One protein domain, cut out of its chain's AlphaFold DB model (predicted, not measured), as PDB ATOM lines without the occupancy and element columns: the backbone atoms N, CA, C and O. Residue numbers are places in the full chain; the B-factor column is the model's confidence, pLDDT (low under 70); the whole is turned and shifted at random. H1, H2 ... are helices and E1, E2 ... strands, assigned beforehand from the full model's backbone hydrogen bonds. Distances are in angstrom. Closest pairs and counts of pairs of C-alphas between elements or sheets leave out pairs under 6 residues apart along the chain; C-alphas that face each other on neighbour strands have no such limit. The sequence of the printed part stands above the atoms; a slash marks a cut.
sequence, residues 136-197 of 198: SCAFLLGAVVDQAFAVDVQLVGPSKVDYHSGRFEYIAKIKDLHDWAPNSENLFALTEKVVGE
ATOM      1  N   SER A 136     -33.039 -19.593   7.702       94.06
ATOM      2  CA  SER A 136     -32.986 -19.354   9.148       94.06
ATOM      3  C   SER A 136     -31.543 -19.176   9.631       94.06
ATOM      4  O   SER A 136     -31.259 -18.230  10.362       94.06
ATOM      5  N   CYS A 137     -30.609 -20.006   9.156       94.38
ATOM      6  CA  CYS A 137     -29.183 -19.859   9.453       94.38
ATOM      7  C   CYS A 137     -28.612 -18.540   8.919       94.38
ATOM      8  O   CYS A 137     -27.916 -17.834   9.645       94.38
ATOM      9  N   ALA A 138     -28.943 -18.168   7.677       95.00
ATOM     10  CA  ALA A 138     -28.525 -16.885   7.116       95.00
ATOM     11  C   ALA A 138     -29.092 -15.708   7.927       95.00
ATOM     12  O   ALA A 138     -28.371 -14.759   8.219       95.00
ATOM     13  N   PHE A 139     -30.363 -15.776   8.332       93.38
ATOM     14  CA  PHE A 139     -30.981 -14.756   9.180       93.38
ATOM     15  C   PHE A 139     -30.254 -14.599  10.524       93.38
ATOM     16  O   PHE A 139     -29.931 -13.474  10.909       93.38
ATOM     17  N   LEU A 140     -29.940 -15.712  11.197       94.00
ATOM     18  CA  LEU A 140     -29.174 -15.705  12.445       94.00
ATOM     19  C   LEU A 140     -27.780 -15.098  12.246       94.00
ATOM     20  O   LEU A 140     -27.366 -14.251  13.032       94.00
ATOM     21  N   LEU A 141     -27.091 -15.459  11.160       94.56
ATOM     22  CA  LEU A 141     -25.793 -14.881  10.811       94.56
ATOM     23  C   LEU A 141     -25.870 -13.356  10.645       94.56
ATOM     24  O   LEU A 141     -25.004 -12.643  11.145       94.56
ATOM     25  N   GLY A 142     -26.922 -12.847  10.002       94.00
ATOM     26  CA  GLY A 142     -27.162 -11.407   9.896       94.00
ATOM     27  C   GLY A 142     -27.281 -10.724  11.262       94.00
ATOM     28  O   GLY A 142     -26.673  -9.678  11.476       94.00
ATOM     29  N   ALA A 143     -28.002 -11.336  12.206       91.75
ATOM     30  CA  ALA A 143     -28.142 -10.815  13.567       91.75
ATOM     31  C   ALA A 143     -26.815 -10.817  14.346       91.75
ATOM     32  O   ALA A 143     -26.519  -9.862  15.060       91.75
ATOM     33  N   VAL A 144     -25.997 -11.860  14.184       93.38
ATOM     34  CA  VAL A 144     -24.664 -11.951  14.803       93.38
ATOM     35  C   VAL A 144     -23.756 -10.850  14.276       93.38
ATOM     36  O   VAL A 144     -23.117 -10.147  15.057       93.38
ATOM     37  N   VAL A 145     -23.728 -10.667  12.954       92.56
ATOM     38  CA  VAL A 145     -22.921  -9.637  12.293       92.56
ATOM     39  C   VAL A 145     -23.352  -8.239  12.745       92.56
ATOM     40  O   VAL A 145     -22.492  -7.438  13.094       92.56
ATOM     41  N   ASP A 146     -24.654  -7.959  12.832       90.06
ATOM     42  CA  ASP A 146     -25.181  -6.676  13.329       90.06
ATOM     43  C   ASP A 146     -24.698  -6.335  14.751       90.06
ATOM     44  O   ASP A 146     -24.441  -5.177  15.065       90.06
ATOM     45  N   GLN A 147     -24.521  -7.345  15.607       88.19
ATOM     46  CA  GLN A 147     -24.119  -7.171  17.008       88.19
ATOM     47  C   GLN A 147     -22.612  -7.317  17.260       88.19
ATOM     48  O   GLN A 147     -22.136  -7.072  18.375       88.19
ATOM     49  N   ALA A 148     -21.844  -7.809  16.291       89.81
ATOM     50  CA  ALA A 148     -20.426  -8.104  16.478       89.81
ATOM     51  C   ALA A 148     -19.543  -6.856  16.385       89.81
ATOM     52  O   ALA A 148     -18.521  -6.765  17.070       89.81
ATOM     53  N   PHE A 149     -19.932  -5.882  15.564       87.69
ATOM     54  CA  PHE A 149     -19.101  -4.721  15.265       87.69
ATOM     55  C   PHE A 149     -19.433  -3.522  16.157       87.69
ATOM     56  O   PHE A 149     -20.549  -3.327  16.627       87.69
ATOM     57  N   ALA A 150     -18.418  -2.700  16.429       84.44
ATOM     58  CA  ALA A 150     -18.568  -1.478  17.222       84.44
ATOM     59  C   ALA A 150     -19.059  -0.268  16.409       84.44
ATOM     60  O   ALA A 150     -19.368   0.767  16.993       84.44
ATOM     61  N   VAL A 151     -19.037  -0.406  15.089       85.88
ATOM     62  CA  VAL A 151     -19.387   0.591  14.079       85.88
ATOM     63  C   VAL A 151     -20.705   0.192  13.426       85.88
ATOM     64  O   VAL A 151     -21.127  -0.959  13.549       85.88
ATOM     65  N   ASP A 152     -21.344   1.123  12.723       86.62
ATOM     66  CA  ASP A 152     -22.622   0.843  12.076       86.62
ATOM     67  C   ASP A 152     -22.492  -0.288  11.045       86.62
ATOM     68  O   ASP A 152     -21.644  -0.255  10.145       86.62
ATOM     69  N   VAL A 153     -23.406  -1.249  11.143       90.12
ATOM     70  CA  VAL A 153     -23.569  -2.339  10.184       90.12
ATOM     71  C   VAL A 153     -24.854  -2.109   9.398       90.12
ATOM     72  O   VAL A 153     -25.938  -1.965   9.958       90.12
ATOM     73  N   GLN A 154     -24.747  -2.094   8.074       91.50
ATOM     74  CA  GLN A 154     -25.893  -2.122   7.177       91.50
ATOM     75  C   GLN A 154     -26.097  -3.549   6.668       91.50
ATOM     76  O   GLN A 154     -25.367  -4.033   5.801       91.50
ATOM     77  N   LEU A 155     -27.129  -4.211   7.181       92.69
ATOM     78  CA  LEU A 155     -27.570  -5.503   6.673       92.69
ATOM     79  C   LEU A 155     -28.226  -5.330   5.294       92.69
ATOM     80  O   LEU A 155     -29.170  -4.555   5.146       92.69
ATOM     81  N   VAL A 156     -27.726  -6.043   4.280       93.56
ATOM     82  CA  VAL A 156     -28.317  -6.053   2.929       93.56
ATOM     83  C   VAL A 156     -29.316  -7.199   2.797       93.56
ATOM     84  O   VAL A 156     -30.402  -7.009   2.256       93.56
ATOM     85  N   GLY A 157     -28.969  -8.380   3.316       91.88
ATOM     86  CA  GLY A 157     -29.847  -9.547   3.327       91.88
ATOM     87  C   GLY A 157     -29.123 -10.857   3.010       91.88
ATOM     88  O   GLY A 157     -27.921 -10.855   2.737       91.88
ATOM     89  N   PRO A 158     -29.844 -11.991   3.036       92.31
ATOM     90  CA  PRO A 158     -29.280 -13.280   2.660       92.31
ATOM     91  C   PRO A 158     -28.894 -13.301   1.174       92.31
ATOM     92  O   PRO A 158     -29.580 -12.721   0.329       92.31
ATOM     93  N   SER A 159     -27.804 -13.999   0.856       89.38
ATOM     94  CA  SER A 159     -27.401 -14.260  -0.531       89.38
ATOM     95  C   SER A 159     -28.401 -15.192  -1.229       89.38
ATOM     96  O   SER A 159     -29.174 -15.900  -0.584       89.38
ATOM     97  N   LYS A 160     -28.361 -15.242  -2.564       85.88
ATOM     98  CA  LYS A 160     -29.206 -16.141  -3.378       85.88
ATOM     99  C   LYS A 160     -28.629 -17.556  -3.519       85.88
ATOM    100  O   LYS A 160     -29.029 -18.293  -4.416       85.88
ATOM    101  N   VAL A 161     -27.657 -17.910  -2.684       84.38
ATOM    102  CA  VAL A 161     -26.972 -19.200  -2.753       84.38
ATOM    103  C   VAL A 161     -27.906 -20.324  -2.318       84.38
ATOM    104  O   VAL A 161     -28.615 -20.220  -1.320       84.38
ATOM    105  N   ASP A 162     -27.894 -21.395  -3.103       84.94
ATOM    106  CA  ASP A 162     -28.684 -22.595  -2.866       84.94
ATOM    107  C   ASP A 162     -28.034 -23.508  -1.812       84.94
ATOM    108  O   ASP A 162     -26.810 -23.511  -1.633       84.94
ATOM    109  N   TYR A 163     -28.842 -24.321  -1.127       88.19
ATOM    110  CA  TYR A 163     -28.368 -25.178  -0.039       88.19
ATOM    111  C   TYR A 163     -27.392 -26.265  -0.501       88.19
ATOM    112  O   TYR A 163     -26.528 -26.676   0.273       88.19
ATOM    113  N   HIS A 164     -27.446 -26.665  -1.776       90.75
ATOM    114  CA  HIS A 164     -26.482 -27.593  -2.377       90.75
ATOM    115  C   HIS A 164     -25.032 -27.081  -2.345       90.75
ATOM    116  O   HIS A 164     -24.106 -27.877  -2.453       90.75
ATOM    117  N   SER A 165     -24.812 -25.773  -2.163       91.94
ATOM    118  CA  SER A 165     -23.467 -25.201  -1.994       91.94
ATOM    119  C   SER A 165     -22.760 -25.638  -0.705       91.94
ATOM    120  O   SER A 165     -21.554 -25.435  -0.575       91.94
ATOM    121  N   GLY A 166     -23.501 -26.175   0.273       92.62
ATOM    122  CA  GLY A 166     -22.969 -26.534   1.588       92.62
ATOM    123  C   GLY A 166     -22.690 -25.342   2.509       92.62
ATOM    124  O   GLY A 166     -22.146 -25.534   3.593       92.62
ATOM    125  N   ARG A 167     -23.067 -24.116   2.120       92.94
ATOM    126  CA  ARG A 167     -22.926 -22.916   2.957       92.94
ATOM    127  C   ARG A 167     -24.154 -22.017   2.879       92.94
ATOM    128  O   ARG A 167     -24.914 -22.060   1.917       92.94
ATOM    129  N   PHE A 168     -24.346 -21.197   3.905       94.31
ATOM    130  CA  PHE A 168     -25.298 -20.091   3.897       94.31
ATOM    131  C   PHE A 168     -24.523 -18.777   3.984       94.31
ATOM    132  O   PHE A 168     -23.459 -18.706   4.593       94.31
ATOM    133  N   GLU A 169     -25.051 -17.737   3.351       94.44
ATOM    134  CA  GLU A 169     -24.367 -16.455   3.212       94.44
ATOM    135  C   GLU A 169     -25.310 -15.311   3.571       94.44
ATOM    136  O   GLU A 169     -26.485 -15.305   3.188       94.44
ATOM    137  N   TYR A 170     -24.767 -14.309   4.257       95.31
ATOM    138  CA  TYR A 170     -25.456 -13.063   4.553       95.31
ATOM    139  C   TYR A 170     -24.586 -11.881   4.142       95.31
ATOM    140  O   TYR A 170     -23.406 -11.819   4.481       95.31
ATOM    141  N   ILE A 171     -25.168 -10.946   3.397       94.94
ATOM    142  CA  ILE A 171     -24.474  -9.778   2.868       94.94
ATOM    143  C   ILE A 171     -24.701  -8.610   3.827       94.94
ATOM    144  O   ILE A 171     -25.840  -8.211   4.088       94.94
ATOM    145  N   ALA A 172     -23.610  -8.035   4.324       93.62
ATOM    146  CA  ALA A 172     -23.614  -6.850   5.170       93.62
ATOM    147  C   ALA A 172     -22.503  -5.885   4.739       93.62
ATOM    148  O   ALA A 172     -21.460  -6.304   4.239       93.62
ATOM    149  N   LYS A 173     -22.736  -4.588   4.932       92.19
ATOM    150  CA  LYS A 173     -21.743  -3.529   4.739       92.19
ATOM    151  C   LYS A 173     -21.404  -2.939   6.097       92.19
ATOM    152  O   LYS A 173     -22.296  -2.466   6.793       92.19
ATOM    153  N   ILE A 174     -20.132  -2.971   6.467       91.69
ATOM    154  CA  ILE A 174     -19.659  -2.468   7.756       91.69
ATOM    155  C   ILE A 174     -18.980  -1.124   7.498       91.69
ATOM    156  O   ILE A 174     -18.090  -1.042   6.649       91.69
ATOM    157  N   LYS A 175     -19.434  -0.058   8.166       89.06
ATOM    158  CA  LYS A 175     -18.854   1.280   7.979       89.06
ATOM    159  C   LYS A 175     -17.438   1.354   8.545       89.06
ATOM    160  O   LYS A 175     -17.124   0.680   9.518       89.06
ATOM    161  N   ASP A 176     -16.609   2.200   7.935       86.50
ATOM    162  CA  ASP A 176     -15.251   2.544   8.387       86.50
ATOM    163  C   ASP A 176     -14.307   1.344   8.581       86.50
ATOM    164  O   ASP A 176     -13.293   1.429   9.276       86.50
ATOM    165  N   LEU A 177     -14.634   0.214   7.950       87.25
ATOM    166  CA  LEU A 177     -13.855  -1.011   7.996       87.25
ATOM    167  C   LEU A 177     -13.141  -1.202   6.652       87.25
ATOM    168  O   LEU A 177     -13.598  -1.937   5.779       87.25
ATOM    169  N   HIS A 178     -12.041  -0.471   6.471       82.81
ATOM    170  CA  HIS A 178     -11.232  -0.491   5.250       82.81
ATOM    171  C   HIS A 178     -10.192  -1.617   5.294       82.81
ATOM    172  O   HIS A 178      -9.513  -1.779   6.306       82.81
ATOM    173  N   ASP A 179     -10.089  -2.388   4.207       86.88
ATOM    174  CA  ASP A 179      -9.091  -3.453   3.979       86.88
ATOM    175  C   ASP A 179      -8.982  -4.518   5.085       86.88
ATOM    176  O   ASP A 179      -8.000  -5.257   5.181       86.88
ATOM    177  N   TRP A 180     -10.009  -4.633   5.927       87.94
ATOM    178  CA  TRP A 180     -10.055  -5.641   6.972       87.94
ATOM    179  C   TRP A 180     -10.449  -6.996   6.394       87.94
ATOM    180  O   TRP A 180     -11.509  -7.148   5.782       87.94
ATOM    181  N   ALA A 181      -9.627  -8.002   6.678       90.25
ATOM    182  CA  ALA A 181      -9.960  -9.403   6.481       90.25
ATOM    183  C   ALA A 181     -10.067 -10.096   7.851       90.25
ATOM    184  O   ALA A 181      -9.185  -9.911   8.698       90.25
ATOM    185  N   PRO A 182     -11.120 -10.893   8.105       91.94
ATOM    186  CA  PRO A 182     -11.238 -11.628   9.356       91.94
ATOM    187  C   PRO A 182     -10.113 -12.667   9.477       91.94
ATOM    188  O   PRO A 182      -9.873 -13.439   8.552       91.94
ATOM    189  N   ASN A 183      -9.450 -12.709  10.633       93.81
ATOM    190  CA  ASN A 183      -8.552 -13.801  11.003       93.81
ATOM    191  C   ASN A 183      -9.335 -14.911  11.740       93.81
ATOM    192  O   ASN A 183     -10.538 -14.788  11.984       93.81
ATOM    193  N   SER A 184      -8.655 -15.999  12.103       95.31
ATOM    194  CA  SER A 184      -9.260 -17.131  12.818       95.31
ATOM    195  C   SER A 184      -9.904 -16.727  14.148       95.31
ATOM    196  O   SER A 184     -11.000 -17.192  14.450       95.31
ATOM    197  N   GLU A 185      -9.266 -15.843  14.914       94.12
ATOM    198  CA  GLU A 185      -9.779 -15.353  16.198       94.12
ATOM    199  C   GLU A 185     -11.086 -14.570  16.023       94.12
ATOM    200  O   GLU A 185     -12.052 -14.806  16.744       94.12
ATOM    201  N   ASN A 186     -11.164 -13.706  15.007       92.06
ATOM    202  CA  ASN A 186     -12.372 -12.950  14.685       92.06
ATOM    203  C   ASN A 186     -13.532 -13.887  14.312       92.06
ATOM    204  O   ASN A 186     -14.657 -13.688  14.764       92.06
ATOM    205  N   LEU A 187     -13.271 -14.918  13.501       92.56
ATOM    206  CA  LEU A 187     -14.290 -15.904  13.115       92.56
ATOM    207  C   LEU A 187     -14.740 -16.764  14.302       92.56
ATOM    208  O   LEU A 187     -15.928 -17.074  14.429       92.56
ATOM    209  N   PHE A 188     -13.810 -17.120  15.190       92.50
ATOM    210  CA  PHE A 188     -14.134 -17.830  16.421       92.50
ATOM    211  C   PHE A 188     -15.024 -16.979  17.332       92.50
ATOM    212  O   PHE A 188     -16.069 -17.461  17.758       92.50
ATOM    213  N   ALA A 189     -14.695 -15.700  17.530       90.69
ATOM    214  CA  ALA A 189     -15.505 -14.775  18.324       90.69
ATOM    215  C   ALA A 189     -16.935 -14.605  17.767       90.69
ATOM    216  O   ALA A 189     -17.900 -14.519  18.528       90.69
ATOM    217  N   LEU A 190     -17.104 -14.596  16.438       91.19
ATOM    218  CA  LEU A 190     -18.434 -14.592  15.811       91.19
ATOM    219  C   LEU A 190     -19.213 -15.882  16.096       91.19
ATOM    220  O   LEU A 190     -20.418 -15.832  16.331       91.19
ATOM    221  N   THR A 191     -18.533 -17.028  16.079       91.38
ATOM    222  CA  THR A 191     -19.149 -18.333  16.357       91.38
ATOM    223  C   THR A 191     -19.531 -18.455  17.831       91.38
ATOM    224  O   THR A 191     -20.631 -18.899  18.151       91.38
ATOM    225  N   GLU A 192     -18.659 -18.007  18.733       89.44
ATOM    226  CA  GLU A 192     -18.902 -17.983  20.176       89.44
ATOM    227  C   GLU A 192     -20.157 -17.173  20.516       89.44
ATOM    228  O   GLU A 192     -20.992 -17.645  21.282       89.44
ATOM    229  N   LYS A 193     -20.368 -16.021  19.865       83.88
ATOM    230  CA  LYS A 193     -21.597 -15.226  20.031       83.88
ATOM    231  C   LYS A 193     -22.888 -15.968  19.673       83.88
ATOM    232  O   LYS A 193     -23.941 -15.599  20.176       83.88
ATOM    233  N   VAL A 194     -22.835 -16.979  18.808       82.81
ATOM    234  CA  VAL A 194     -24.009 -17.803  18.464       82.81
ATOM    235  C   VAL A 194     -24.275 -18.868  19.524       82.81
ATOM    236  O   VAL A 194     -25.426 -19.206  19.785       82.81
ATOM    237  N   VAL A 195     -23.212 -19.433  20.098       74.44
ATOM    238  CA  VAL A 195     -23.282 -20.608  20.980       74.44
ATOM    239  C   VAL A 195     -23.419 -20.210  22.456       74.44
ATOM    240  O   VAL A 195     -24.028 -20.946  23.224       74.44
ATOM    241  N   GLY A 196     -22.871 -19.058  22.849       56.88
ATOM    242  CA  GLY A 196     -22.689 -18.639  24.243       56.88
ATOM    243  C   GLY A 196     -23.867 -17.934  24.926       56.88
ATOM    244  O   GLY A 196     -23.699 -17.490  26.056       56.88
ATOM    245  N   GLU A 197     -25.038 -17.810  24.290       47.34
ATOM    246  CA  GLU A 197     -26.242 -17.198  24.896       47.34
ATOM    247  C   GLU A 197     -27.245 -18.228  25.473       47.34
ATOM    248  O   GLU A 197     -28.457 -18.019  25.400       47.34
TER     249      GLU A 197
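Overview. This is residues 136 to 197 of the 198 residues of an uncharacterized protein of Brugia pahangi (UniProt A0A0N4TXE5). A helix, H1, lies over one face of a two-stranded hairpin, E1 and E2, and a second helix, H2, packs at a steep angle on residues 144 to 148 of H1, on the side away from the strands. Residues 178 to 185, on the way from E2 into H2, stick out from the rest. The printed part has 62 residues, with two named helices and two named strands in the order H1, E1, E2, H2; the sheet, E1 - E2, is antiparallel and the class is mixed, helices and strands. The whole is compact, with a radius of gyration of the C-alphas of 12.1 A, and spans 32 by 25 by 20 A.

Arrangement. H1, residues 136 to 148, and E1, residues 153 to 158, are joined by a tight link; their closest C-alphas, those of Asp 146 and Val 153, are 5.6 A apart. E1 and E2, residues 170 to 174, form a hairpin, antiparallel at 164 degrees between their directions. N 154 and O 173 are within hydrogen-bond range at 2.8 A, as are N 171 and O 157 at 2.8 A. The closest C-alphas of H1 and E2, those of Ala 138 and Tyr 170, are 5.5 A apart. H2, residues 184 to 195, touches H1 with its residues 190 to 194 alone; the closest C-alphas, those of Ala 148 and Leu 190, are 6.8 A apart. H1 and H2 run opposite ways at a steep tilt of 64 degrees. E1 and H2 are apart. Every O i to N i+4 pair is within hydrogen-bond range in H1, and 7 of 8 in H2.

Along the chain. H1 begins at C-alpha 136, (-32.986, -19.354, 9.148), and is 18.4 A long. E1 measures 14.5 A and E2 12.5 A. H2 is 16.6 A long and ends at C-alpha 195, (-23.282, -20.608, 20.980).

Size, cuts and confidence. The two C-alphas farthest apart, those of His 164 and Asp 176, are 33.9 A apart. The printed part has no cut. The link from E1 to E2 is long, with 11 residues. Residues 196 to 197 have pLDDT under 70.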